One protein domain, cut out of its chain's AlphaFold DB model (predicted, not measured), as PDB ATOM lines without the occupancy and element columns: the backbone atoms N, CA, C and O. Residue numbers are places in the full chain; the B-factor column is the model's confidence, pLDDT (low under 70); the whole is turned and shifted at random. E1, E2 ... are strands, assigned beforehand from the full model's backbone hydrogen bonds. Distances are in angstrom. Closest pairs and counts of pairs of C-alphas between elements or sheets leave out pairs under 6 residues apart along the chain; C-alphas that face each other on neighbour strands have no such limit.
ATOM      1  N   LEU A 407     -15.599 -19.590 -36.563       85.44
ATOM      2  CA  LEU A 407     -16.351 -18.356 -36.688       85.44
ATOM      3  C   LEU A 407     -15.748 -17.281 -35.778       85.44
ATOM      4  O   LEU A 407     -15.462 -17.519 -34.609       85.44
ATOM      5  N   THR A 408     -15.543 -16.082 -36.313       84.94
ATOM      6  CA  THR A 408     -15.132 -14.908 -35.526       84.94
ATOM      7  C   THR A 408     -16.146 -13.797 -35.693       84.94
ATOM      8  O   THR A 408     -16.521 -13.513 -36.825       84.94
ATOM      9  N   LEU A 409     -16.529 -13.126 -34.609       86.94
ATOM     10  CA  LEU A 409     -17.421 -11.971 -34.677       86.94
ATOM     11  C   LEU A 409     -16.840 -10.874 -35.589       86.94
ATOM     12  O   LEU A 409     -15.638 -10.592 -35.556       86.94
ATOM     13  N   VAL A 410     -17.696 -10.269 -36.407       83.81
ATOM     14  CA  VAL A 410     -17.384  -9.147 -37.292       83.81
ATOM     15  C   VAL A 410     -18.204  -7.947 -36.852       83.81
ATOM     16  O   VAL A 410     -19.426  -7.982 -36.917       83.81
ATOM     17  N   GLY A 411     -17.519  -6.872 -36.461       81.81
ATOM     18  CA  GLY A 411     -18.193  -5.684 -35.941       81.81
ATOM     19  C   GLY A 411     -18.864  -5.946 -34.594       81.81
ATOM     20  O   GLY A 411     -18.487  -6.875 -33.876       81.81
ATOM     21  N   ASP A 412     -19.831  -5.096 -34.276       81.31
ATOM     22  CA  ASP A 412     -20.654  -5.192 -33.077       81.31
ATOM     23  C   ASP A 412     -22.009  -5.821 -33.438       81.31
ATOM     24  O   ASP A 412     -22.494  -5.672 -34.561       81.31
ATOM     25  N   ALA A 413     -22.602  -6.561 -32.500       89.56
ATOM     26  CA  ALA A 413     -23.973  -7.043 -32.656       89.56
ATOM     27  C   ALA A 413     -24.948  -5.862 -32.609       89.56
ATOM     28  O   ALA A 413     -24.648  -4.842 -31.989       89.56
ATOM     29  N   THR A 414     -26.132  -6.011 -33.191       88.62
ATOM     30  CA  THR A 414     -27.172  -4.977 -33.201       88.62
ATOM     31  C   THR A 414     -28.495  -5.536 -32.700       88.62
ATOM     32  O   THR A 414     -28.827  -6.703 -32.919       88.62
ATOM     33  N   ALA A 415     -29.238  -4.710 -31.970       91.12
ATOM     34  CA  ALA A 415     -30.637  -4.975 -31.686       91.12
ATOM     35  C   ALA A 415     -31.482  -4.493 -32.870       91.12
ATOM     36  O   ALA A 415     -31.184  -3.448 -33.451       91.12
ATOM     37  N   PHE A 416     -32.532  -5.234 -33.206       85.88
ATOM     38  CA  PHE A 416     -33.474  -4.866 -34.262       85.88
ATOM     39  C   PHE A 416     -34.912  -5.100 -33.802       85.88
ATOM     40  O   PHE A 416     -35.150  -5.817 -32.829       85.88
ATOM     41  N   ASP A 417     -35.833  -4.434 -34.478       84.00
ATOM     42  CA  ASP A 417     -37.277  -4.461 -34.251       84.00
ATOM     43  C   ASP A 417     -37.898  -5.414 -35.279       84.00
ATOM     44  O   ASP A 417     -37.643  -5.259 -36.474       84.00
ATOM     45  N   GLY A 418     -38.579  -6.459 -34.813       73.75
ATOM     46  CA  GLY A 418     -39.208  -7.472 -35.663       73.75
ATOM     47  C   GLY A 418     -40.630  -7.085 -36.073       73.75
ATOM     48  O   GLY A 418     -41.166  -6.062 -35.657       73.75
ATOM     49  N   GLU A 419     -41.294  -7.919 -36.879       71.12
ATOM     50  CA  GLU A 419     -42.680  -7.666 -37.305       71.12
ATOM     51  C   GLU A 419     -43.698  -8.110 -36.232       71.12
ATOM     52  O   GLU A 419     -44.564  -8.952 -36.472       71.12
ATOM     53  N   ASP A 420     -43.600  -7.544 -35.026       72.94
ATOM     54  CA  ASP A 420     -44.393  -7.960 -33.857       72.94
ATOM     55  C   ASP A 420     -45.545  -6.981 -33.510       72.94
ATOM     56  O   ASP A 420     -46.374  -7.211 -32.617       72.94
ATOM     57  N   GLY A 421     -45.628  -5.875 -34.256       71.25
ATOM     58  CA  GLY A 421     -46.645  -4.836 -34.116       71.25
ATOM     59  C   GLY A 421     -46.343  -3.768 -33.058       71.25
ATOM     60  O   GLY A 421     -47.240  -2.969 -32.748       71.25
ATOM     61  N   ASN A 422     -45.131  -3.734 -32.500       78.94
ATOM     62  CA  ASN A 422     -44.620  -2.628 -31.695       78.94
ATOM     63  C   ASN A 422     -43.290  -2.064 -32.258       78.94
ATOM     64  O   ASN A 422     -42.956  -2.371 -33.389       78.94
ATOM     65  N   ASP A 423     -42.647  -1.134 -31.529       82.62
ATOM     66  CA  ASP A 423     -41.419  -0.431 -31.970       82.62
ATOM     67  C   ASP A 423     -40.218  -0.736 -31.027       82.62
ATOM     68  O   ASP A 423     -39.386   0.140 -30.727       82.62
ATOM     69  N   VAL A 424     -40.208  -1.905 -30.375       88.19
ATOM     70  CA  VAL A 424     -39.214  -2.287 -29.362       88.19
ATOM     71  C   VAL A 424     -38.172  -3.196 -30.006       88.19
ATOM     72  O   VAL A 424     -38.479  -4.337 -30.297       88.19
ATOM     73  N   PRO A 425     -36.890  -2.786 -30.077       89.31
ATOM     74  CA  PRO A 425     -35.863  -3.612 -30.695       89.31
ATOM     75  C   PRO A 425     -35.484  -4.791 -29.790       89.31
ATOM     76  O   PRO A 425     -34.544  -4.695 -28.985       89.31
ATOM     77  N   GLY A 426     -36.269  -5.866 -29.860       90.38
ATOM     78  CA  GLY A 426     -36.115  -7.081 -29.068       90.38
ATOM     79  C   GLY A 426     -35.341  -8.193 -29.757       90.38
ATOM     80  O   GLY A 426     -34.902  -9.122 -29.074       90.38
ATOM     81  N   GLY A 427     -35.140  -8.092 -31.070       92.44
ATOM     82  CA  GLY A 427     -34.313  -9.002 -31.849       92.44
ATOM     83  C   GLY A 427     -32.819  -8.784 -31.613       92.44
ATOM     84  O   GLY A 427     -32.375  -7.709 -31.199       92.44
ATOM     85  N   VAL A 428     -32.022  -9.818 -31.886       94.75
ATOM     86  CA  VAL A 428     -30.554  -9.786 -31.773       94.75
ATOM     87  C   VAL A 428     -29.938 -10.264 -33.077       94.75
ATOM     88  O   VAL A 428     -30.171 -11.403 -33.468       94.75
ATOM     89  N   SER A 429     -29.103  -9.434 -33.703       93.88
ATOM     90  CA  SER A 429     -28.351  -9.754 -34.921       93.88
ATOM     91  C   SER A 429     -26.845  -9.687 -34.664       93.88
ATOM     92  O   SER A 429     -26.347  -8.763 -34.019       93.88
ATOM     93  N   LEU A 430     -26.099 -10.680 -35.149       93.88
ATOM     94  CA  LEU A 430     -24.637 -10.661 -35.156       93.88
ATOM     95  C   LEU A 430     -24.082 -11.200 -36.473       93.88
ATOM     96  O   LEU A 430     -24.621 -12.136 -37.061       93.88
ATOM     97  N   THR A 431     -22.938 -10.665 -36.892       92.31
ATOM     98  CA  THR A 431     -22.211 -11.157 -38.065       92.31
ATOM     99  C   THR A 431     -20.978 -11.940 -37.635       92.31
ATOM    100  O   THR A 431     -20.177 -11.485 -36.819       92.31
ATOM    101  N   VAL A 432     -20.786 -13.124 -38.210       93.75
ATOM    102  CA  VAL A 432     -19.648 -14.007 -37.950       93.75
ATOM    103  C   VAL A 432     -18.916 -14.340 -39.247       93.75
ATOM    104  O   VAL A 432     -19.528 -14.660 -40.255       93.75
ATOM    105  N   ARG A 433     -17.585 -14.303 -39.231       91.94
ATOM    106  CA  ARG A 433     -16.728 -14.640 -40.372       91.94
ATOM    107  C   ARG A 433     -16.176 -16.041 -40.250       91.94
ATOM    108  O   ARG A 433     -15.544 -16.364 -39.242       91.94
ATOM    109  N   ASN A 434     -16.297 -16.830 -41.312       92.94
ATOM    110  CA  ASN A 434     -15.580 -18.088 -41.425       92.94
ATOM    111  C   ASN A 434     -14.086 -17.826 -41.671       92.94
ATOM    112  O   ASN A 434     -13.649 -17.476 -42.764       92.94
ATOM    113  N   THR A 435     -13.269 -18.046 -40.650       87.06
ATOM    114  CA  THR A 435     -11.808 -17.910 -40.717       87.06
ATOM    115  C   THR A 435     -11.104 -19.208 -41.122       87.06
ATOM    116  O   THR A 435      -9.870 -19.259 -41.185       87.06
ATOM    117  N   ARG A 436     -11.849 -20.288 -41.400       82.38
ATOM    118  CA  ARG A 436     -11.283 -21.523 -41.959       82.38
ATOM    119  C   ARG A 436     -10.854 -21.311 -43.394       82.38
ATOM    120  O   ARG A 436     -11.423 -20.506 -44.117       82.38
ATOM    121  N   ALA A 437      -9.879 -22.111 -43.822       81.69
ATOM    122  CA  ALA A 437      -9.470 -22.214 -45.222       81.69
ATOM    123  C   ALA A 437     -10.477 -22.998 -46.092       81.69
ATOM    124  O   ALA A 437     -10.302 -23.099 -47.302       81.69
ATOM    125  N   THR A 438     -11.501 -23.589 -45.474       84.81
ATOM    126  CA  THR A 438     -12.536 -24.407 -46.116       84.81
ATOM    127  C   THR A 438     -13.915 -23.884 -45.742       84.81
ATOM    128  O   THR A 438     -14.075 -23.260 -44.693       84.81
ATOM    129  N   GLU A 439     -14.908 -24.182 -46.575       91.06
ATOM    130  CA  GLU A 439     -16.316 -23.944 -46.253       91.06
ATOM    131  C   GLU A 439     -16.717 -24.652 -44.948       91.06
ATOM    132  O   GLU A 439     -16.202 -25.731 -44.620       91.06
ATOM    133  N   ILE A 440     -17.614 -24.013 -44.200       93.00
ATOM    134  CA  ILE A 440     -18.346 -24.601 -43.076       93.00
ATOM    135  C   ILE A 440     -19.843 -24.554 -43.376       93.00
ATOM    136  O   ILE A 440     -20.268 -23.773 -44.221       93.00
ATOM    137  N   THR A 441     -20.647 -25.314 -42.643       93.69
ATOM    138  CA  THR A 441     -22.108 -25.240 -42.761       93.69
ATOM    139  C   THR A 441     -22.730 -24.989 -41.395       93.69
ATOM    140  O   THR A 441     -22.636 -25.844 -40.518       93.69
ATOM    141  N   ILE A 442     -23.357 -23.832 -41.180       95.25
ATOM    142  CA  ILE A 442     -24.093 -23.525 -39.948       95.25
ATOM    143  C   ILE A 442     -25.357 -24.390 -39.906       95.25
ATOM    144  O   ILE A 442     -26.112 -24.459 -40.872       95.25
ATOM    145  N   VAL A 443     -25.567 -25.085 -38.788       94.50
ATOM    146  CA  VAL A 443     -26.660 -26.054 -38.592       94.50
ATOM    147  C   VAL A 443     -27.601 -25.686 -37.445       94.50
ATOM    148  O   VAL A 443     -28.551 -26.416 -37.170       94.50
ATOM    149  N   GLY A 444     -27.345 -24.584 -36.747       94.38
ATOM    150  CA  GLY A 444     -28.199 -24.093 -35.672       94.38
ATOM    151  C   GLY A 444     -27.488 -23.083 -34.791       94.38
ATOM    152  O   GLY A 444     -26.265 -22.937 -34.855       94.38
ATOM    153  N   ALA A 445     -28.246 -22.424 -33.928       96.50
ATOM    154  CA  ALA A 445     -27.705 -21.487 -32.959       96.50
ATOM    155  C   ALA A 445     -28.475 -21.559 -31.634       96.50
ATOM    156  O   ALA A 445     -29.597 -22.062 -31.576       96.50
ATOM    157  N   THR A 446     -27.856 -21.089 -30.557       95.88
ATOM    158  CA  THR A 446     -28.465 -20.996 -29.227       95.88
ATOM    159  C   THR A 446     -28.364 -19.570 -28.721       95.88
ATOM    160  O   THR A 446     -27.265 -19.021 -28.722       95.88
ATOM    161  N   VAL A 447     -29.472 -19.014 -28.236       96.25
ATOM    162  CA  VAL A 447     -29.515 -17.705 -27.570       96.25
ATOM    163  C   VAL A 447     -29.651 -17.871 -26.059       96.25
ATOM    164  O   VAL A 447     -30.414 -18.713 -25.574       96.25
ATOM    165  N   MET A 448     -28.871 -17.093 -25.312       94.00
ATOM    166  CA  MET A 448     -28.787 -17.106 -23.852       94.00
ATOM    167  C   MET A 448     -28.702 -15.667 -23.328       94.00
ATOM    168  O   MET A 448     -27.598 -15.133 -23.191       94.00
ATOM    169  N   PRO A 449     -29.837 -15.018 -23.034       93.38
ATOM    170  CA  PRO A 449     -29.829 -13.737 -22.335       93.38
ATOM    171  C   PRO A 449     -29.176 -13.874 -20.951       93.38
ATOM    172  O   PRO A 449     -29.406 -14.866 -20.260       93.38
ATOM    173  N   GLU A 450     -28.364 -12.896 -20.536       88.31
ATOM    174  CA  GLU A 450     -27.717 -12.915 -19.208       88.31
ATOM    175  C   GLU A 450     -28.731 -12.746 -18.059       88.31
ATOM    176  O   GLU A 450     -28.604 -13.384 -17.014       88.31
ATOM    177  N   ASP A 451     -29.773 -11.926 -18.243       88.75
ATOM    178  CA  ASP A 451     -30.863 -11.793 -17.265       88.75
ATOM    179  C   ASP A 451     -31.897 -12.905 -17.483       88.75
ATOM    180  O   ASP A 451     -32.596 -12.940 -18.494       88.75
ATOM    181  N   SER A 452     -32.035 -13.797 -16.500       86.06
ATOM    182  CA  SER A 452     -32.938 -14.953 -16.563       86.06
ATOM    183  C   SER A 452     -34.428 -14.601 -16.657       86.06
ATOM    184  O   SER A 452     -35.250 -15.498 -16.843       86.06
ATOM    185  N   ARG A 453     -34.805 -13.327 -16.475       90.38
ATOM    186  CA  ARG A 453     -36.176 -12.860 -16.732       90.38
ATOM    187  C   ARG A 453     -36.490 -12.788 -18.221       90.38
ATOM    188  O   ARG A 453     -37.651 -12.879 -18.582       90.38
ATOM    189  N   TYR A 454     -35.479 -12.664 -19.078       95.12
ATOM    190  CA  TYR A 454     -35.625 -12.664 -20.533       95.12
ATOM    191  C   TYR A 454     -35.747 -14.107 -21.019       95.12
ATOM    192  O   TYR A 454     -34.786 -14.751 -21.437       95.12
ATOM    193  N   ASN A 455     -36.942 -14.645 -20.824       93.38
ATOM    194  CA  ASN A 455     -37.243 -16.070 -20.849       93.38
ATOM    195  C   ASN A 455     -38.278 -16.443 -21.926       93.38
ATOM    196  O   ASN A 455     -38.735 -17.586 -21.952       93.38
ATOM    197  N   GLY A 456     -38.633 -15.513 -22.814       94.25
ATOM    198  CA  GLY A 456     -39.454 -15.755 -23.999       94.25
ATOM    199  C   GLY A 456     -38.735 -15.362 -25.284       94.25
ATOM    200  O   GLY A 456     -37.948 -14.420 -25.280       94.25
ATOM    201  N   LEU A 457     -39.016 -16.088 -26.362       94.25
ATOM    202  CA  LEU A 457     -38.579 -15.809 -27.728       94.25
ATOM    203  C   LEU A 457     -39.786 -15.990 -28.663       94.25
ATOM    204  O   LEU A 457     -40.489 -16.995 -28.535       94.25
ATOM    205  N   SER A 458     -40.050 -15.026 -29.540       92.12
ATOM    206  CA  SER A 458     -41.172 -15.063 -30.488       92.12
ATOM    207  C   SER A 458     -40.927 -14.075 -31.625       92.12
ATOM    208  O   SER A 458     -40.447 -12.977 -31.366       92.12
ATOM    209  N   ASP A 459     -41.299 -14.420 -32.856       84.50
ATOM    210  CA  ASP A 459     -41.388 -13.448 -33.961       84.50
ATOM    211  C   ASP A 459     -42.737 -12.708 -34.002       84.50
ATOM    212  O   ASP A 459     -42.795 -11.591 -34.498       84.50
ATOM    213  N   ALA A 460     -43.803 -13.308 -33.453       76.94
ATOM    214  CA  ALA A 460     -45.180 -12.795 -33.468       76.94
ATOM    215  C   ALA A 460     -45.708 -12.376 -34.864       76.94
ATOM    216  O   ALA A 460     -46.749 -11.712 -34.953       76.94
ATOM    217  N   ALA A 461     -45.048 -12.820 -35.934       72.38
ATOM    218  CA  ALA A 461     -45.314 -12.442 -37.311       72.38
ATOM    219  C   ALA A 461     -46.069 -13.557 -38.050       72.38
ATOM    220  O   ALA A 461     -46.096 -14.720 -37.649       72.38
ATOM    221  N   THR A 462     -46.732 -13.214 -39.160       67.94
ATOM    222  CA  THR A 462     -47.333 -14.215 -40.055       67.94
ATOM    223  C   THR A 462     -46.467 -14.362 -41.300       67.94
ATOM    224  O   THR A 462     -46.705 -13.687 -42.297       67.94
ATOM    225  N   GLY A 463     -45.460 -15.224 -41.243       73.69
ATOM    226  CA  GLY A 463     -44.528 -15.482 -42.342       73.69
ATOM    227  C   GLY A 463     -43.293 -16.207 -41.829       73.69
ATOM    228  O   GLY A 463     -43.211 -16.476 -40.641       73.69
ATOM    229  N   GLU A 464     -42.351 -16.516 -42.715       82.44
ATOM    230  CA  GLU A 464     -41.054 -17.077 -42.342       82.44
ATOM    231  C   GLU A 464     -39.920 -16.250 -42.957       82.44
ATOM    232  O   GLU A 464     -40.085 -15.664 -44.029       82.44
ATOM    233  N   GLY A 465     -38.753 -16.220 -42.309       77.94
ATOM    234  CA  GLY A 465     -37.571 -15.515 -42.805       77.94
ATOM    235  C   GLY A 465     -37.001 -14.508 -41.811       77.94
ATOM    236  O   GLY A 465     -37.127 -14.659 -40.594       77.94
ATOM    237  N   ARG A 466     -36.312 -13.491 -42.333       81.19
ATOM    238  CA  ARG A 466     -35.627 -12.489 -41.513       81.19
ATOM    239  C   ARG A 466     -36.632 -11.719 -40.654       81.19
ATOM    240  O   ARG A 466     -37.637 -11.261 -41.177       81.19
ATOM    241  N   GLY A 467     -36.395 -11.621 -39.343       76.56
ATOM    242  CA  GLY A 467     -37.315 -10.956 -38.403       76.56
ATOM    243  C   GLY A 467     -38.697 -11.614 -38.247       76.56
ATOM    244  O   GLY A 467     -39.510 -11.119 -37.474       76.56
ATOM    245  N   ARG A 468     -38.944 -12.732 -38.944       81.44
ATOM    246  CA  ARG A 468     -40.218 -13.468 -39.016       81.44
ATOM    247  C   ARG A 468     -40.038 -14.956 -38.689       81.44
ATOM    248  O   ARG A 468     -40.795 -15.799 -39.140       81.44
ATOM    249  N   SER A 469     -38.954 -15.304 -38.006       89.69
ATOM    250  CA  SER A 469     -38.664 -16.658 -37.526       89.69
ATOM    251  C   SER A 469     -37.758 -16.564 -36.307       89.69
ATOM    252  O   SER A 469     -36.856 -15.721 -36.280       89.69
ATOM    253  N   GLU A 470     -37.920 -17.447 -35.319       93.56
ATOM    254  CA  GLU A 470     -37.132 -17.387 -34.081       93.56
ATOM    255  C   GLU A 470     -35.622 -17.499 -34.285       93.56
ATOM    256  O   GLU A 470     -34.858 -16.964 -33.476       93.56
ATOM    257  N   LEU A 471     -35.184 -18.183 -35.342       95.00
ATOM    258  CA  LEU A 471     -33.805 -18.163 -35.817       95.00
ATOM    259  C   LEU A 471     -33.784 -17.930 -37.325       95.00
ATOM    260  O   LEU A 471     -34.357 -18.717 -38.076       95.00
ATOM    261  N   PHE A 472     -33.010 -16.942 -37.759       92.31
ATOM    262  CA  PHE A 472     -32.665 -16.720 -39.158       92.31
ATOM    263  C   PHE A 472     -31.143 -16.661 -39.316       92.31
ATOM    264  O   PHE A 472     -30.435 -16.059 -38.509       92.31
ATOM    265  N   VAL A 473     -30.616 -17.320 -40.346       93.50
ATOM    266  CA  VAL A 473     -29.192 -17.297 -40.687       93.50
ATOM    267  C   VAL A 473     -29.040 -17.093 -42.185       93.50
ATOM    268  O   VAL A 473     -29.680 -17.796 -42.963       93.50
ATOM    269  N   SER A 474     -28.153 -16.193 -42.604       89.75
ATOM    270  CA  SER A 474     -27.853 -15.958 -44.021       89.75
ATOM    271  C   SER A 474     -26.353 -15.839 -44.284       89.75
ATOM    272  O   SER A 474     -25.596 -15.365 -43.441       89.75
ATOM    273  N   ALA A 475     -25.911 -16.314 -45.449       90.06
ATOM    274  CA  ALA A 475     -24.543 -16.178 -45.951       90.06
ATOM    275  C   ALA A 475     -24.515 -16.328 -47.480       90.06
ATOM    276  O   ALA A 475     -25.162 -17.224 -48.021       90.06
ATOM    277  N   ASP A 476     -23.745 -15.485 -48.177       81.00
ATOM    278  CA  ASP A 476     -23.433 -15.600 -49.615       81.00
ATOM    279  C   ASP A 476     -24.623 -15.988 -50.530       81.00
ATOM    280  O   ASP A 476     -24.522 -16.883 -51.371       81.00
ATOM    281  N   GLY A 477     -25.772 -15.315 -50.393       71.94
ATOM    282  CA  GLY A 477     -26.938 -15.565 -51.254       71.94
ATOM    283  C   GLY A 477     -27.775 -16.792 -50.862       71.94
ATOM    284  O   GLY A 477     -28.644 -17.212 -51.634       71.94
ATOM    285  N   THR A 478     -27.493 -17.390 -49.700       81.44
ATOM    286  CA  THR A 478     -28.238 -18.498 -49.091       81.44
ATOM    287  C   THR A 478     -28.753 -18.100 -47.714       81.44
ATOM    288  O   THR A 478     -28.090 -17.356 -46.990       81.44
ATOM    289  N   ALA A 479     -29.919 -18.618 -47.336       86.94
ATOM    290  CA  ALA A 479     -30.482 -18.424 -46.010       86.94
ATOM    291  C   ALA A 479     -31.142 -19.706 -45.498       86.94
ATOM    292  O   ALA A 479     -31.535 -20.584 -46.271       86.94
ATOM    293  N   GLY A 480     -31.252 -19.801 -44.181       90.44
ATOM    294  CA  GLY A 480     -31.944 -20.858 -43.470       90.44
ATOM    295  C   GLY A 480     -32.612 -20.292 -42.231       90.44
ATOM    296  O   GLY A 480     -32.081 -19.388 -41.590       90.44
ATOM    297  N   TYR A 481     -33.772 -20.838 -41.887       92.25
ATOM    298  CA  TYR A 481     -34.523 -20.412 -40.717       92.25
ATOM    299  C   TYR A 481     -35.075 -21.600 -39.933       92.25
ATOM    300  O   TYR A 481     -35.300 -22.689 -40.480       92.25
ATOM    301  N   THR A 482     -35.286 -21.360 -38.642       93.81
ATOM    302  CA  THR A 482     -36.106 -22.182 -37.760       93.81
ATOM    303  C   THR A 482     -37.219 -21.303 -37.233       93.81
ATOM    304  O   THR A 482     -36.958 -20.341 -36.515       93.81
ATOM    305  N   ASP A 483     -38.435 -21.683 -37.571       91.81
ATOM    306  CA  ASP A 483     -39.661 -21.089 -37.079       91.81
ATOM    307  C   ASP A 483     -40.283 -22.025 -36.033       91.81
ATOM    308  O   ASP A 483     -40.264 -23.252 -36.185       91.81
ATOM    309  N   VAL A 484     -40.786 -21.479 -34.939       91.88
ATOM    310  CA  VAL A 484     -41.504 -22.184 -33.889       91.88
ATOM    311  C   VAL A 484     -42.966 -21.801 -34.020       91.88
ATOM    312  O   VAL A 484     -43.342 -20.653 -33.840       91.88
ATOM    313  N   GLN A 485     -43.816 -22.798 -34.268       90.69
ATOM    314  CA  GLN A 485     -45.227 -22.601 -34.609       90.69
ATOM    315  C   GLN A 485     -46.061 -22.207 -33.381       90.69
ATOM    316  O   GLN A 485     -46.890 -22.976 -32.878       90.69
ATOM    317  N   THR A 486     -45.801 -21.012 -32.869       87.62
ATOM    318  CA  THR A 486     -46.503 -20.381 -31.766       87.62
ATOM    319  C   THR A 486     -47.763 -19.681 -32.276       87.62
ATOM    320  O   THR A 486     -47.931 -19.359 -33.450       87.62
ATOM    321  N   THR A 487     -48.734 -19.502 -31.387       80.81
ATOM    322  CA  THR A 487     -49.933 -18.688 -31.634       80.81
ATOM    323  C   THR A 487     -49.910 -17.499 -30.687       80.81
ATOM    324  O   THR A 487     -49.257 -17.577 -29.660       80.81
ATOM    325  N   GLY A 488     -50.636 -16.415 -30.973       79.75
ATOM    326  CA  GLY A 488     -50.367 -15.080 -30.401       79.75
ATOM    327  C   GLY A 488     -50.315 -14.866 -28.871       79.75
ATOM    328  O   GLY A 488     -50.142 -13.731 -28.457       79.75
ATOM    329  N   ALA A 489     -50.486 -15.880 -28.018       88.81
ATOM    330  CA  ALA A 489     -50.188 -15.795 -26.577       88.81
ATOM    331  C   ALA A 489     -49.109 -16.793 -26.106       88.81
ATOM    332  O   ALA A 489     -48.891 -16.940 -24.901       88.81
ATOM    333  N   GLN A 490     -48.476 -17.497 -27.039       93.12
ATOM    334  CA  GLN A 490     -47.462 -18.517 -26.821       93.12
ATOM    335  C   GLN A 490     -46.093 -17.950 -27.172       93.12
ATOM    336  O   GLN A 490     -45.935 -17.319 -28.206       93.12
ATOM    337  N   TYR A 491     -45.114 -18.221 -26.318       94.06
ATOM    338  CA  TYR A 491     -43.746 -17.741 -26.481       94.06
ATOM    339  C   TYR A 491     -42.787 -18.901 -26.261       94.06
ATOM    340  O   TYR A 491     -42.886 -19.596 -25.243       94.06
ATOM    341  N   THR A 492     -41.850 -19.117 -27.180       93.94
ATOM    342  CA  THR A 492     -40.828 -20.157 -27.040       93.94
ATOM    343  C   THR A 492     -40.009 -19.888 -25.785       93.94
ATOM    344  O   THR A 492     -39.405 -18.830 -25.626       93.94
ATOM    345  N   TYR A 493     -39.992 -20.836 -24.849       92.19
ATOM    346  CA  TYR A 493     -39.439 -20.573 -23.524       92.19
ATOM    347  C   TYR A 493     -37.912 -20.657 -23.533       92.19
ATOM    348  O   TYR A 493     -37.350 -21.695 -23.877       92.19
ATOM    349  N   VAL A 494     -37.206 -19.625 -23.085       91.69
ATOM    350  CA  VAL A 494     -35.744 -19.617 -22.943       91.69
ATOM    351  C   VAL A 494     -35.382 -19.991 -21.504       91.69
ATOM    352  O   VAL A 494     -35.830 -19.369 -20.546       91.69
ATOM    353  N   THR A 495     -34.600 -21.060 -21.329       83.19
ATOM    354  CA  THR A 495     -34.181 -21.523 -19.990       83.19
ATOM    355  C   THR A 495     -32.871 -20.862 -19.562       83.19
ATOM    356  O   THR A 495     -32.183 -20.271 -20.386       83.19
ATOM    357  N   GLY A 496     -32.426 -21.074 -18.318       70.31
ATOM    358  CA  GLY A 496     -31.073 -20.675 -17.888       70.31
ATOM    359  C   GLY A 496     -29.921 -21.344 -18.665       70.31
ATOM    360  O   GLY A 496     -28.774 -20.942 -18.525       70.31
ATOM    361  N   ARG A 497     -30.205 -22.356 -19.500       73.12
ATOM    362  CA  ARG A 497     -29.254 -22.958 -20.457       73.12
ATOM    363  C   ARG A 497     -29.390 -22.392 -21.880       73.12
ATOM    364  O   ARG A 497     -28.745 -22.895 -22.793       73.12
ATOM    365  N   GLY A 498     -30.248 -21.392 -22.075       86.88
ATOM    366  CA  GLY A 498     -30.621 -20.839 -23.373       86.88
ATOM    367  C   GLY A 498     -31.739 -21.586 -24.084       86.88
ATOM    368  O   GLY A 498     -32.359 -22.510 -23.540       86.88
ATOM    369  N   ARG A 499     -31.975 -21.164 -25.327       93.81
ATOM    370  CA  ARG A 499     -32.841 -21.824 -26.307       93.81
ATOM    371  C   ARG A 499     -32.035 -22.109 -27.561       93.81
ATOM    372  O   ARG A 499     -31.534 -21.188 -28.196       93.81
ATOM    373  N   SER A 500     -31.879 -23.392 -27.873       93.19
ATOM    374  CA  SER A 500     -31.209 -23.858 -29.086       93.19
ATOM    375  C   SER A 500     -32.240 -24.070 -30.184       93.19
ATOM    376  O   SER A 500     -33.276 -24.675 -29.919       93.19
ATOM    377  N   LEU A 501     -31.937 -23.643 -31.404       93.44
ATOM    378  CA  LEU A 501     -32.773 -23.806 -32.591       93.44
ATOM    379  C   LEU A 501     -31.951 -24.472 -33.702       93.44
ATOM    380  O   LEU A 501     -30.769 -24.172 -33.895       93.44
ATOM    381  N   SER A 502     -32.555 -25.466 -34.357       92.94
ATOM    382  CA  SER A 502     -31.902 -26.332 -35.345       92.94
ATOM    383  C   SER A 502     -32.311 -25.938 -36.755       92.94
ATOM    384  O   SER A 502     -33.494 -25.959 -37.083       92.94
ATOM    385  N   LEU A 503     -31.328 -25.688 -37.614       91.38
ATOM    386  CA  LEU A 503     -31.539 -25.372 -39.026       91.38
ATOM    387  C   LEU A 503     -31.653 -26.613 -39.926       91.38
ATOM    388  O   LEU A 503     -31.766 -26.499 -41.144       91.38
ATOM    389  N   VAL A 504     -31.571 -27.818 -39.357       90.06
ATOM    390  CA  VAL A 504     -31.538 -29.072 -40.135       90.06
ATOM    391  C   VAL A 504     -32.571 -30.104 -39.704       90.06
ATOM    392  O   VAL A 504     -32.747 -31.110 -40.389       90.06
ATOM    393  N   GLU A 505     -33.249 -29.883 -38.580       87.44
ATOM    394  CA  GLU A 505     -34.209 -30.835 -38.025       87.44
ATOM    395  C   GLU A 505     -35.342 -30.105 -37.305       87.44
ATOM    396  O   GLU A 505     -35.092 -29.323 -36.387       87.44
ATOM    397  N   SER A 506     -36.579 -30.407 -37.704       88.56
ATOM    398  CA  SER A 506     -37.789 -30.024 -36.975       88.56
ATOM    399  C   SER A 506     -37.946 -30.859 -35.704       88.56
ATOM    400  O   SER A 506     -37.787 -32.080 -35.744       88.56
ATOM    401  N   ARG A 507     -38.314 -30.226 -34.589       87.62
ATOM    402  CA  ARG A 507     -38.549 -30.890 -33.297       87.62
ATOM    403  C   ARG A 507     -39.688 -30.234 -32.523       87.62
ATOM    404  O   ARG A 507     -40.178 -29.180 -32.915       87.62
ATOM    405  N   GLU A 508     -40.121 -30.876 -31.444       87.81
ATOM    406  CA  GLU A 508     -41.015 -30.245 -30.472       87.81
ATOM    407  C   GLU A 508     -40.196 -29.377 -29.511       87.81
ATOM    408  O   GLU A 508     -39.180 -29.809 -28.962       87.81
ATOM    409  N   GLU A 509     -40.646 -28.142 -29.327       86.19
ATOM    410  CA  GLU A 509     -40.112 -27.160 -28.396       86.19
ATOM    411  C   GLU A 509     -41.172 -26.815 -27.349       86.19
ATOM    412  O   GLU A 509     -42.372 -26.959 -27.578       86.19
ATOM    413  N   ARG A 510     -40.736 -26.327 -26.184       86.38
ATOM    414  CA  ARG A 510     -41.673 -25.845 -25.163       86.38
ATOM    415  C   ARG A 510     -41.949 -24.362 -25.337       86.38
ATOM    416  O   ARG A 510     -41.025 -23.556 -25.211       86.38
ATOM    417  N   ALA A 511     -43.222 -24.015 -25.469       90.75
ATOM    418  CA  ALA A 511     -43.707 -22.649 -25.357       90.75
ATOM    419  C   ALA A 511     -44.471 -22.441 -24.044       90.75
ATOM    420  O   ALA A 511     -45.074 -23.370 -23.497       90.75
ATOM    421  N   TYR A 512     -44.430 -21.221 -23.519       93.12
ATOM    422  CA  TYR A 512     -45.284 -20.787 -22.421       93.12
ATOM    423  C   TYR A 512     -46.481 -20.027 -22.986       93.12
ATOM    424  O   TYR A 512     -46.301 -19.062 -23.725       93.12
ATOM    425  N   ASP A 513     -47.688 -20.466 -22.645       93.12
ATOM    426  CA  ASP A 513     -48.935 -19.812 -23.031       93.12
ATOM    427  C   ASP A 513     -49.420 -18.925 -21.881       93.12
ATOM    428  O   ASP A 513     -49.820 -19.422 -20.825       93.12
ATOM    429  N   THR A 514     -49.403 -17.610 -22.087       89.88
ATOM    430  CA  THR A 514     -49.799 -16.626 -21.068       89.88
ATOM    431  C   THR A 514     -51.309 -16.598 -20.814       89.88
ATOM    432  O   THR A 514     -51.741 -16.220 -19.724       89.88
ATOM    433  N   ASN A 515     -52.138 -17.060 -21.762       91.50
ATOM    434  CA  ASN A 515     -53.586 -17.159 -21.566       91.50
ATOM    435  C   ASN A 515     -53.951 -18.363 -20.695       91.50
ATOM    436  O   ASN A 515     -54.792 -18.249 -19.800       91.50
ATOM    437  N   SER A 516     -53.351 -19.525 -20.969       89.50
ATOM    438  CA  SER A 516     -53.598 -20.747 -20.189       89.50
ATOM    439  C   SER A 516     -52.694 -20.886 -18.961       89.50
ATOM    440  O   SER A 516     -52.957 -21.737 -18.112       89.50
ATOM    441  N   GLN A 517     -51.672 -20.031 -18.841       89.69
ATOM    442  CA  GLN A 517     -50.675 -19.998 -17.763       89.69
ATOM    443  C   GLN A 517     -49.930 -21.329 -17.616       89.69
ATOM    444  O   GLN A 517     -49.596 -21.768 -16.512       89.69
ATOM    445  N   SER A 518     -49.700 -22.006 -18.739       87.12
ATOM    446  CA  SER A 518     -49.169 -23.364 -18.776       87.12
ATOM    447  C   SER A 518     -48.156 -23.543 -19.901       87.12
ATOM    448  O   SER A 518     -48.095 -22.752 -20.841       87.12
ATOM    449  N   PHE A 519     -47.330 -24.582 -19.785       88.50
ATOM    450  CA  PHE A 519     -46.434 -24.974 -20.865       88.50
ATOM    451  C   PHE A 519     -47.166 -25.869 -21.855       88.50
ATOM    452  O   PHE A 519     -47.887 -26.784 -21.453       88.50
ATOM    453  N   VAL A 520     -46.912 -25.628 -23.133       88.81
ATOM    454  CA  VAL A 520     -47.409 -26.423 -24.251       88.81
ATOM    455  C   VAL A 520     -46.241 -26.813 -25.150       88.81
ATOM    456  O   VAL A 520     -45.250 -26.084 -25.239       88.81
ATOM    457  N   ASP A 521     -46.361 -27.959 -25.808       88.31
ATOM    458  CA  ASP A 521     -45.403 -28.381 -26.824       88.31
ATOM    459  C   ASP A 521     -45.833 -27.813 -28.184       88.31
ATOM    460  O   ASP A 521     -46.999 -27.917 -28.578       88.31
ATOM    461  N   VAL A 522     -44.893 -27.178 -28.879       89.31
ATOM    462  CA  VAL A 522     -45.065 -26.555 -30.198       89.31
ATOM    463  C   VAL A 522     -44.033 -27.128 -31.161       89.31
ATOM    464  O   VAL A 522     -42.895 -27.398 -30.785       89.31
ATOM    465  N   SER A 523     -44.415 -27.364 -32.410       91.19
ATOM    466  CA  SER A 523     -43.498 -27.897 -33.423       91.19
ATOM    467  C   SER A 523     -42.662 -26.793 -34.059       91.19
ATOM    468  O   SER A 523     -43.178 -25.701 -34.281       91.19
ATOM    469  N   THR A 524     -41.434 -27.107 -34.463       91.25
ATOM    470  CA  THR A 524     -40.638 -26.215 -35.311       91.25
ATOM    471  C   THR A 524     -40.739 -26.561 -36.792       91.25
ATOM    472  O   THR A 524     -40.752 -27.733 -37.184       91.25
ATOM    473  N   VAL A 525     -40.758 -25.535 -37.633       88.94
ATOM    474  CA  VAL A 525     -40.613 -25.617 -39.084       88.94
ATOM    475  C   VAL A 525     -39.215 -25.137 -39.449       88.94
ATOM    476  O   VAL A 525     -38.717 -24.142 -38.937       88.94
ATOM    477  N   VAL A 526     -38.545 -25.885 -40.317       88.94
ATOM    478  CA  VAL A 526     -37.199 -25.560 -40.789       88.94
ATOM    479  C   VAL A 526     -37.247 -25.405 -42.302       88.94
ATOM    480  O   VAL A 526     -37.874 -26.224 -42.983       88.94
ATOM    481  N   ALA A 527     -36.577 -24.381 -42.830       80.31
ATOM    482  CA  ALA A 527     -36.504 -24.132 -44.267       80.31
ATOM    483  C   ALA A 527     -36.004 -25.372 -45.051       80.31
ATOM    484  O   ALA A 527     -35.066 -26.050 -44.605       80.31
ATOM    485  N   PRO A 528     -36.548 -25.678 -46.246       58.03
ATOM    486  CA  PRO A 528     -36.014 -26.732 -47.105       58.03
ATOM    487  C   PRO A 528     -34.550 -26.456 -47.483       58.03
ATOM    488  O   PRO A 528     -34.261 -25.555 -48.262       58.03
ATOM    489  N   GLY A 529     -33.619 -27.254 -46.950       60.44
ATOM    490  CA  GLY A 529     -32.177 -27.047 -47.141       60.44
ATOM    491  C   GLY A 529     -31.514 -26.122 -46.114       60.44
ATOM    492  O   GLY A 529     -30.389 -25.713 -46.358       60.44
ATOM    493  N   GLY A 530     -32.166 -25.843 -44.977       69.44
ATOM    494  CA  GLY A 530     -31.834 -24.780 -44.014       69.44
ATOM    495  C   GLY A 530     -30.421 -24.725 -43.417       69.44
ATOM    496  O   GLY A 530     -30.108 -23.762 -42.728       69.44
ATOM    497  N   ALA A 531     -29.533 -25.682 -43.694       86.31
ATOM    498  CA  ALA A 531     -28.129 -25.550 -43.324       86.31
ATOM    499  C   ALA A 531     -27.446 -24.484 -44.206       86.31
ATOM    500  O   ALA A 531     -27.465 -24.590 -45.430       86.31
ATOM    501  N   VAL A 532     -26.799 -23.491 -43.597       91.75
ATOM    502  CA  VAL A 532     -26.227 -22.350 -44.331       91.75
ATOM    503  C   VAL A 532     -24.734 -22.562 -44.557       91.75
ATOM    504  O   VAL A 532     -23.958 -22.611 -43.601       91.75
ATOM    505  N   SER A 533     -24.319 -22.706 -45.816       92.25
ATOM    506  CA  SER A 533     -22.904 -22.830 -46.183       92.25
ATOM    507  C   SER A 533     -22.209 -21.470 -46.149       92.25
ATOM    508  O   SER A 533     -22.673 -20.507 -46.747       92.25
ATOM    509  N   VAL A 534     -21.061 -21.406 -45.477       93.12
ATOM    510  CA  VAL A 534     -20.250 -20.194 -45.325       93.12
ATOM    511  C   VAL A 534     -18.857 -20.471 -45.893       93.12
ATOM    512  O   VAL A 534     -18.055 -21.167 -45.252       93.12
ATOM    513  N   PRO A 535     -18.541 -19.977 -47.102       91.44
ATOM    514  CA  PRO A 535     -17.230 -20.135 -47.719       91.44
ATOM    515  C   PRO A 535     -16.080 -19.583 -46.871       91.44
ATOM    516  O   PRO A 535     -16.258 -18.817 -45.926       91.44
ATOM    517  N   SER A 536     -14.856 -19.984 -47.210       90.94
ATOM    518  CA  SER A 536     -13.652 -19.482 -46.542       90.94
ATOM    519  C   SER A 536     -13.542 -17.960 -46.678       90.94
ATOM    520  O   SER A 536     -13.500 -17.436 -47.789       90.94
ATOM    521  N   GLY A 537     -13.451 -17.259 -45.547       84.06
ATOM    522  CA  GLY A 537     -13.350 -15.801 -45.482       84.06
ATOM    523  C   GLY A 537     -14.675 -15.051 -45.635       84.06
ATOM    524  O   GLY A 537     -14.652 -13.827 -45.506       84.06
ATOM    525  N   ALA A 538     -15.784 -15.750 -45.888       90.75
ATOM    526  CA  ALA A 538     -17.111 -15.159 -46.008       90.75
ATOM    527  C   ALA A 538     -17.745 -14.891 -44.637       90.75
ATOM    528  O   ALA A 538     -17.347 -15.477 -43.621       90.75
ATOM    529  N   ASP A 539     -18.739 -14.011 -44.643       92.50
ATOM    530  CA  ASP A 539     -19.512 -13.625 -43.470       92.50
ATOM    531  C   ASP A 539     -20.875 -14.318 -43.491       92.50
ATOM    532  O   ASP A 539     -21.444 -14.562 -44.553       92.50
ATOM    533  N   ALA A 540     -21.389 -14.617 -42.306       94.19
ATOM    534  CA  ALA A 540     -22.746 -15.074 -42.086       94.19
ATOM    535  C   ALA A 540     -23.404 -14.203 -41.020       94.19
ATOM    536  O   ALA A 540     -22.780 -13.893 -40.002       94.19
ATOM    537  N   THR A 541     -24.658 -13.838 -41.232       93.75
ATOM    538  CA  THR A 541     -25.475 -13.139 -40.242       93.75
ATOM    539  C   THR A 541     -26.328 -14.166 -39.508       93.75
ATOM    540  O   THR A 541     -26.899 -15.055 -40.134       93.75
ATOM    541  N   VAL A 542     -26.369 -14.078 -38.179       95.81
ATOM    542  CA  VAL A 542     -27.174 -14.927 -37.294       95.81
ATOM    543  C   VAL A 542     -28.097 -14.021 -36.500       95.81
ATOM    544  O   VAL A 542     -27.623 -13.130 -35.796       95.81
ATOM    545  N   GLU A 543     -29.397 -14.267 -36.597       94.56
ATOM    546  CA  GLU A 543     -30.427 -13.426 -36.001       94.56
ATOM    547  C   GLU A 543     -31.403 -14.267 -35.187       94.56
ATOM    548  O   GLU A 543     -31.843 -15.331 -35.624       94.56
ATOM    549  N   PHE A 544     -31.735 -13.783 -33.995       95.44
ATOM    550  CA  PHE A 544     -32.833 -14.303 -33.190       95.44
ATOM    551  C   PHE A 544     -33.966 -13.286 -33.176       95.44
ATOM    552  O   PHE A 544     -33.699 -12.083 -33.093       95.44
ATOM    553  N   ALA A 545     -35.203 -13.787 -33.226       92.19
ATOM    554  CA  ALA A 545     -36.405 -12.971 -33.092       92.19
ATOM    555  C   ALA A 545     -36.516 -12.317 -31.704       92.19
ATOM    556  O   ALA A 545     -35.589 -12.351 -30.888       92.19
ATOM    557  N   GLU A 546     -37.664 -11.710 -31.429       92.25
ATOM    558  CA  GLU A 546     -37.819 -10.858 -30.269       92.25
ATOM    559  C   GLU A 546     -37.787 -11.605 -28.942       92.25
ATOM    560  O   GLU A 546     -38.438 -12.634 -28.736       92.25
ATOM    561  N   ILE A 547     -37.027 -11.036 -28.009       95.31
ATOM    562  CA  ILE A 547     -36.894 -11.533 -26.648       95.31
ATOM    563  C   ILE A 547     -37.930 -10.863 -25.739       95.31
ATOM    564  O   ILE A 547     -38.074  -9.641 -25.712       95.31
ATOM    565  N   TYR A 548     -38.604 -11.672 -24.921       95.12
ATOM    566  CA  TYR A 548     -39.665 -11.245 -24.009       95.12
ATOM    567  C   TYR A 548     -39.330 -11.542 -22.537       95.12
ATOM    568  O   TYR A 548     -38.715 -12.560 -22.206       95.12
ATOM    569  N   ASP A 549     -39.788 -10.663 -21.641       96.00
ATOM    570  CA  ASP A 549     -39.903 -10.908 -20.196       96.00
ATOM    571  C   ASP A 549     -41.293 -11.509 -19.938       96.00
ATOM    572  O   ASP A 549     -42.310 -10.806 -20.040       96.00
ATOM    573  N   LEU A 550     -41.347 -12.825 -19.701       92.75
ATOM    574  CA  LEU A 550     -42.589 -13.554 -19.445       92.75
ATOM    575  C   LEU A 550     -42.881 -13.607 -17.942       92.75
ATOM    576  O   LEU A 550     -42.143 -14.212 -17.154       92.75
ATOM    577  N   GLY A 551     -44.020 -13.031 -17.565       88.44
ATOM    578  CA  GLY A 551     -44.699 -13.272 -16.298       88.44
ATOM    579  C   GLY A 551     -45.763 -14.366 -16.423       88.44
ATOM    580  O   GLY A 551     -45.947 -14.968 -17.475       88.44
ATOM    581  N   THR A 552     -46.506 -14.615 -15.343       83.12
ATOM    582  CA  THR A 552     -47.546 -15.662 -15.313       83.12
ATOM    583  C   THR A 552     -48.642 -15.458 -16.367       83.12
ATOM    584  O   THR A 552     -49.133 -16.413 -16.953       83.12
ATOM    585  N   ASP A 553     -49.046 -14.214 -16.598       89.62
ATOM    586  CA  ASP A 553     -50.132 -13.820 -17.505       89.62
ATOM    587  C   ASP A 553     -49.752 -12.608 -18.373       89.62
ATOM    588  O   ASP A 553     -50.610 -11.924 -18.930       89.62
ATOM    589  N   THR A 554     -48.455 -12.311 -18.460       91.38
ATOM    590  CA  THR A 554     -47.919 -11.149 -19.173       91.38
ATOM    591  C   THR A 554     -46.704 -11.547 -19.995       91.38
ATOM    592  O   THR A 554     -45.901 -12.369 -19.566       91.38
ATOM    593  N   ALA A 555     -46.556 -10.931 -21.161       93.19
ATOM    594  CA  ALA A 555     -45.354 -10.986 -21.976       93.19
ATOM    595  C   ALA A 555     -45.024  -9.555 -22.394       93.19
ATOM    596  O   ALA A 555     -45.890  -8.841 -22.901       93.19
ATOM    597  N   THR A 556     -43.804  -9.107 -22.107       94.44
ATOM    598  CA  THR A 556     -43.353  -7.750 -22.439       94.44
ATOM    599  C   THR A 556     -42.116  -7.836 -23.316       94.44
ATOM    600  O   THR A 556     -41.123  -8.412 -22.873       94.44
ATOM    601  N   ALA A 557     -42.172  -7.263 -24.523       92.81
ATOM    602  CA  ALA A 557     -41.016  -7.173 -25.413       92.81
ATOM    603  C   ALA A 557     -39.865  -6.445 -24.702       92.81
ATOM    604  O   ALA A 557     -40.054  -5.415 -24.037       92.81
ATOM    605  N   VAL A 558     -38.667  -7.017 -24.779       94.31
ATOM    606  CA  VAL A 558     -37.475  -6.513 -24.100       94.31
ATOM    607  C   VAL A 558     -36.637  -5.766 -25.111       94.31
ATOM    608  O   VAL A 558     -36.127  -6.364 -26.039       94.31
ATOM    609  N   ASN A 559     -36.378  -4.480 -24.884       95.06
ATOM    610  CA  ASN A 559     -35.384  -3.771 -25.684       95.06
ATOM    611  C   ASN A 559     -33.988  -4.366 -25.425       95.06
ATOM    612  O   ASN A 559     -33.435  -4.148 -24.343       95.06
ATOM    613  N   MET A 560     -33.419  -5.076 -26.398       94.69
ATOM    614  CA  MET A 560     -32.130  -5.770 -26.289       94.69
ATOM    615  C   MET A 560     -30.911  -4.868 -26.502       94.69
ATOM    616  O   MET A 560     -29.773  -5.304 -26.322       94.69
ATOM    617  N   SER A 561     -31.129  -3.582 -26.783       92.50
ATOM    618  CA  SER A 561     -30.046  -2.609 -26.909       92.50
ATOM    619  C   SER A 561     -29.270  -2.486 -25.596       92.50
ATOM    620  O   SER A 561     -29.827  -2.168 -24.540       92.50
ATOM    621  N   ASN A 562     -27.952  -2.629 -25.675       89.62
ATOM    622  CA  ASN A 562     -27.009  -2.590 -24.560       89.62
ATOM    623  C   ASN A 562     -27.265  -3.658 -23.478       89.62
ATOM    624  O   ASN A 562     -26.983  -3.416 -22.301       89.62
ATOM    625  N   LYS A 563     -27.830  -4.813 -23.848       90.81
ATOM    626  CA  LYS A 563     -28.041  -5.946 -22.939       90.81
ATOM    627  C   LYS A 563     -27.175  -7.121 -23.348       90.81
ATOM    628  O   LYS A 563     -27.214  -7.544 -24.495       90.81
ATOM    629  N   ASP A 564     -26.424  -7.663 -22.402       90.94
ATOM    630  CA  ASP A 564     -25.529  -8.774 -22.696       90.94
ATOM    631  C   ASP A 564     -26.323 -10.039 -23.045       90.94
ATOM    632  O   ASP A 564     -27.258 -10.448 -22.345       90.94
ATOM    633  N   VAL A 565     -25.930 -10.661 -24.149       92.06
ATOM    634  CA  VAL A 565     -26.488 -11.919 -24.630       92.06
ATOM    635  C   VAL A 565     -25.353 -12.814 -25.099       92.06
ATOM    636  O   VAL A 565     -24.401 -12.391 -25.758       92.06
ATOM    637  N   ARG A 566     -25.441 -14.085 -24.726       92.38
ATOM    638  CA  ARG A 566     -24.517 -15.121 -25.162       92.38
ATOM    639  C   ARG A 566     -25.169 -15.900 -26.298       92.38
ATOM    640  O   ARG A 566     -26.298 -16.367 -26.175       92.38
ATOM    641  N   VAL A 567     -24.452 -16.033 -27.405       93.06
ATOM    642  CA  VAL A 567     -24.895 -16.734 -28.608       93.06
ATOM    643  C   VAL A 567     -23.906 -17.837 -28.944       93.06
ATOM    644  O   VAL A 567     -22.710 -17.589 -29.063       93.06
ATOM    645  N   LEU A 568     -24.395 -19.062 -29.111       92.81
ATOM    646  CA  LEU A 568     -23.585 -20.195 -29.556       92.81
ATOM    647  C   LEU A 568     -23.993 -20.558 -30.981       92.81
ATOM    648  O   LEU A 568     -25.135 -20.950 -31.201       92.81
ATOM    649  N   VAL A 569     -23.071 -20.490 -31.937       94.56
ATOM    650  CA  VAL A 569     -23.319 -20.855 -33.337       94.56
ATOM    651  C   VAL A 569     -22.750 -22.243 -33.598       94.56
ATOM    652  O   VAL A 569     -21.544 -22.465 -33.495       94.56
ATOM    653  N   SER A 570     -23.620 -23.194 -33.930       92.88
ATOM    654  CA  SER A 570     -23.254 -24.580 -34.229       92.88
ATOM    655  C   SER A 570     -23.107 -24.787 -35.731       92.88
ATOM    656  O   SER A 570     -24.026 -24.502 -36.496       92.88
ATOM    657  N   TYR A 571     -21.986 -25.355 -36.163       92.12
ATOM    658  CA  TYR A 571     -21.682 -25.602 -37.570       92.12
ATOM    659  C   TYR A 571     -20.993 -26.951 -37.778       92.12
ATOM    660  O   TYR A 571     -20.440 -27.549 -36.856       92.12
ATOM    661  N   THR A 572     -21.030 -27.468 -38.997       89.19
ATOM    662  CA  THR A 572     -20.292 -28.657 -39.412       89.19
ATOM    663  C   THR A 572     -19.121 -28.271 -40.302       89.19
ATOM    664  O   THR A 572     -19.101 -27.248 -40.985       89.19
ATOM    665  N   THR A 573     -18.096 -29.107 -40.244       82.44
ATOM    666  CA  THR A 573     -16.884 -29.028 -41.053       82.44
ATOM    667  C   THR A 573     -16.575 -30.423 -41.588       82.44
ATOM    668  O   THR A 573     -17.154 -31.406 -41.119       82.44
ATOM    669  N   GLY A 574     -15.606 -30.543 -42.498       68.62
ATOM    670  CA  GLY A 574     -15.112 -31.854 -42.943       68.62
ATOM    671  C   GLY A 574     -14.617 -32.773 -41.811       68.62
ATOM    672  O   GLY A 574     -14.568 -33.985 -42.004       68.62
ATOM    673  N   ASP A 575     -14.313 -32.219 -40.629       66.94
ATOM    674  CA  ASP A 575     -13.824 -32.957 -39.456       66.94
ATOM    675  C   ASP A 575     -14.923 -33.280 -38.423       66.94
ATOM    676  O   ASP A 575     -14.631 -33.903 -37.405       66.94
ATOM    677  N   GLY A 576     -16.169 -32.837 -38.643       72.88
ATOM    678  CA  GLY A 576     -17.282 -33.005 -37.700       72.88
ATOM    679  C   GLY A 576     -17.959 -31.696 -37.279       72.88
ATOM    680  O   GLY A 576     -17.701 -30.628 -37.848       72.88
ATOM    681  N   LYS A 577     -18.867 -31.800 -36.300       78.25
ATOM    682  CA  LYS A 577     -19.639 -30.680 -35.737       78.25
ATOM    683  C   LYS A 577     -18.788 -29.881 -34.745       78.25
ATOM    684  O   LYS A 577     -17.994 -30.457 -34.010       78.25
ATOM    685  N   ARG A 578     -18.958 -28.564 -34.747       82.31
ATOM    686  CA  ARG A 578     -18.293 -27.584 -33.885       82.31
ATOM    687  C   ARG A 578     -19.305 -26.529 -33.439       82.31
ATOM    688  O   ARG A 578     -20.349 -26.368 -34.072       82.31
ATOM    689  N   THR A 579     -18.978 -25.810 -32.375       86.56
ATOM    690  CA  THR A 579     -19.779 -24.697 -31.872       86.56
ATOM    691  C   THR A 579     -18.841 -23.595 -31.403       86.56
ATOM    692  O   THR A 579     -17.951 -23.870 -30.605       86.56
ATOM    693  N   ASP A 580     -19.050 -22.374 -31.892       85.56
ATOM    694  CA  ASP A 580     -18.339 -21.182 -31.423       85.56
ATOM    695  C   ASP A 580     -19.289 -20.301 -30.613       85.56
ATOM    696  O   ASP A 580     -20.485 -20.232 -30.893       85.56
ATOM    697  N   GLU A 581     -18.757 -19.652 -29.585       88.31
ATOM    698  CA  GLU A 581     -19.526 -18.864 -28.629       88.31
ATOM    699  C   GLU A 581     -19.147 -17.386 -28.706       88.31
ATOM    700  O   GLU A 581     -17.968 -17.030 -28.735       88.31
ATOM    701  N   PHE A 582     -20.165 -16.533 -28.673       85.75
ATOM    702  CA  PHE A 582     -20.061 -15.086 -28.741       85.75
ATOM    703  C   PHE A 582     -20.815 -14.485 -27.562       85.75
ATOM    704  O   PHE A 582     -21.999 -14.747 -27.380       85.75
ATOM    705  N   VAL A 583     -20.136 -13.674 -26.757       87.06
ATOM    706  CA  VAL A 583     -20.794 -12.802 -25.780       87.06
ATOM    707  C   VAL A 583     -20.848 -11.428 -26.419       87.06
ATOM    708  O   VAL A 583     -19.801 -10.861 -26.735       87.06
ATOM    709  N   VAL A 584     -22.057 -10.938 -26.672       84.19
ATOM    710  CA  VAL A 584     -22.283  -9.685 -27.385       84.19
ATOM    711  C   VAL A 584     -23.194  -8.773 -26.580       84.19
ATOM    712  O   VAL A 584     -24.050  -9.227 -25.823       84.19
ATOM    713  N   THR A 585     -23.002  -7.476 -26.772       90.88
ATOM    714  CA  THR A 585     -23.833  -6.419 -26.202       90.88
ATOM    715  C   THR A 585     -24.427  -5.665 -27.391       90.88
ATOM    716  O   THR A 585     -23.733  -4.813 -27.944       90.88
TER     717      THR A 585
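Overview. This is residues 407 to 585 of the 700 residues of an uncharacterized protein of Halobaculum sp. WSA2 (UniProt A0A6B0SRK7). Two sheets make an elongated sandwich, face to face with their strands at 39 degrees: a long, curled sheet of eleven strands and a smaller branched one of E3, E8, E11, E15 and E16. The long sheet is also a folded sheet, bent back on itself into two leaves: E1, E2, E12, E5, E6, E10 and E9 face E4, E13 and E14, with E7 as the hinge. The printed part has 179 residues with no named helix and sixteen named strands, E1 to E16 in that order along the chain; the class is all strand. The long sheet's order is E1, E2, E12, E5, E6, E10, E9, E7, E4, E13, E14, and both sheets are antiparallel. The whole is compact, with a radius of gyration of the C-alphas of 15.3 A and spans of 50 by 32 by 27 A.

Arrangement. In the strongly twisted long sheet, edge strand E1, residues 407 to 416, bends by 76 degrees at residue 411 and forms a hairpin with E2, residues 427 to 434; N 414 and O 429 are 2.9 A apart, within hydrogen-bond range like each N and O pair below. E12, residues 539 to 544, neighbours E2 (N 430 and O 542, 3.0 A) and E5, residues 471 to 475 (N 474 and O 541, 3.0 A). E5 and E6, residues 478 to 484, form a hairpin (N 473 and O 480, 2.8 A). E6 neighbours E10, residues 518 to 526 (N 483 and O 525, 2.8 A), which forms a hairpin with E9, residues 508 to 513 (N 511 and O 520, 2.9 A). E7, residues 490 to 493, neighbours E9 (N 491 and O 512, 3.0 A) and E4, residues 454 to 458 (N 492 and O 457, 2.9 A). E13, residues 546 to 550, neighbours E4 (N 548 and O 456, 2.8 A) and forms a hairpin with edge strand E14, residues 555 to 557 (N 549 and O 556, 2.9 A). In the other sheet, E3, residues 440 to 449, has E8, residues 499 to 502 (N 445 and O 501, 3.1 A), and E11, residues 532 to 534 (N 442 and O 532, 2.8 A), on one side and E15, residues 565 to 573 (N 446 and O 568, 2.8 A), on the other side. E15 forms a hairpin with E16, residues 576 to 584 (N 569 and O 580, 2.8 A). Between the sheets, the closest C-alphas of E5 and E11 are those of Ala 475 and Val 534, 5.9 A apart.

Along the chain. E1 begins at C-alpha 407 (-16.351, -18.356, -36.688), and E16 ends at C-alpha 584 (-22.283, -9.685, -27.385). E3 is 26.1 A long, E16 26.0 A, E15 25.6 A and E10 25.2 A.

Size, cuts and confidence. The C-alphas farthest apart are those of Ala 437 and Ser 516, at 50.8 A. The printed part has no cut, and its one long link is E4 to E5. The mean pLDDT of the printed part is 87.9, and residues 462, 528 to 530 and 574 to 575 are under 70.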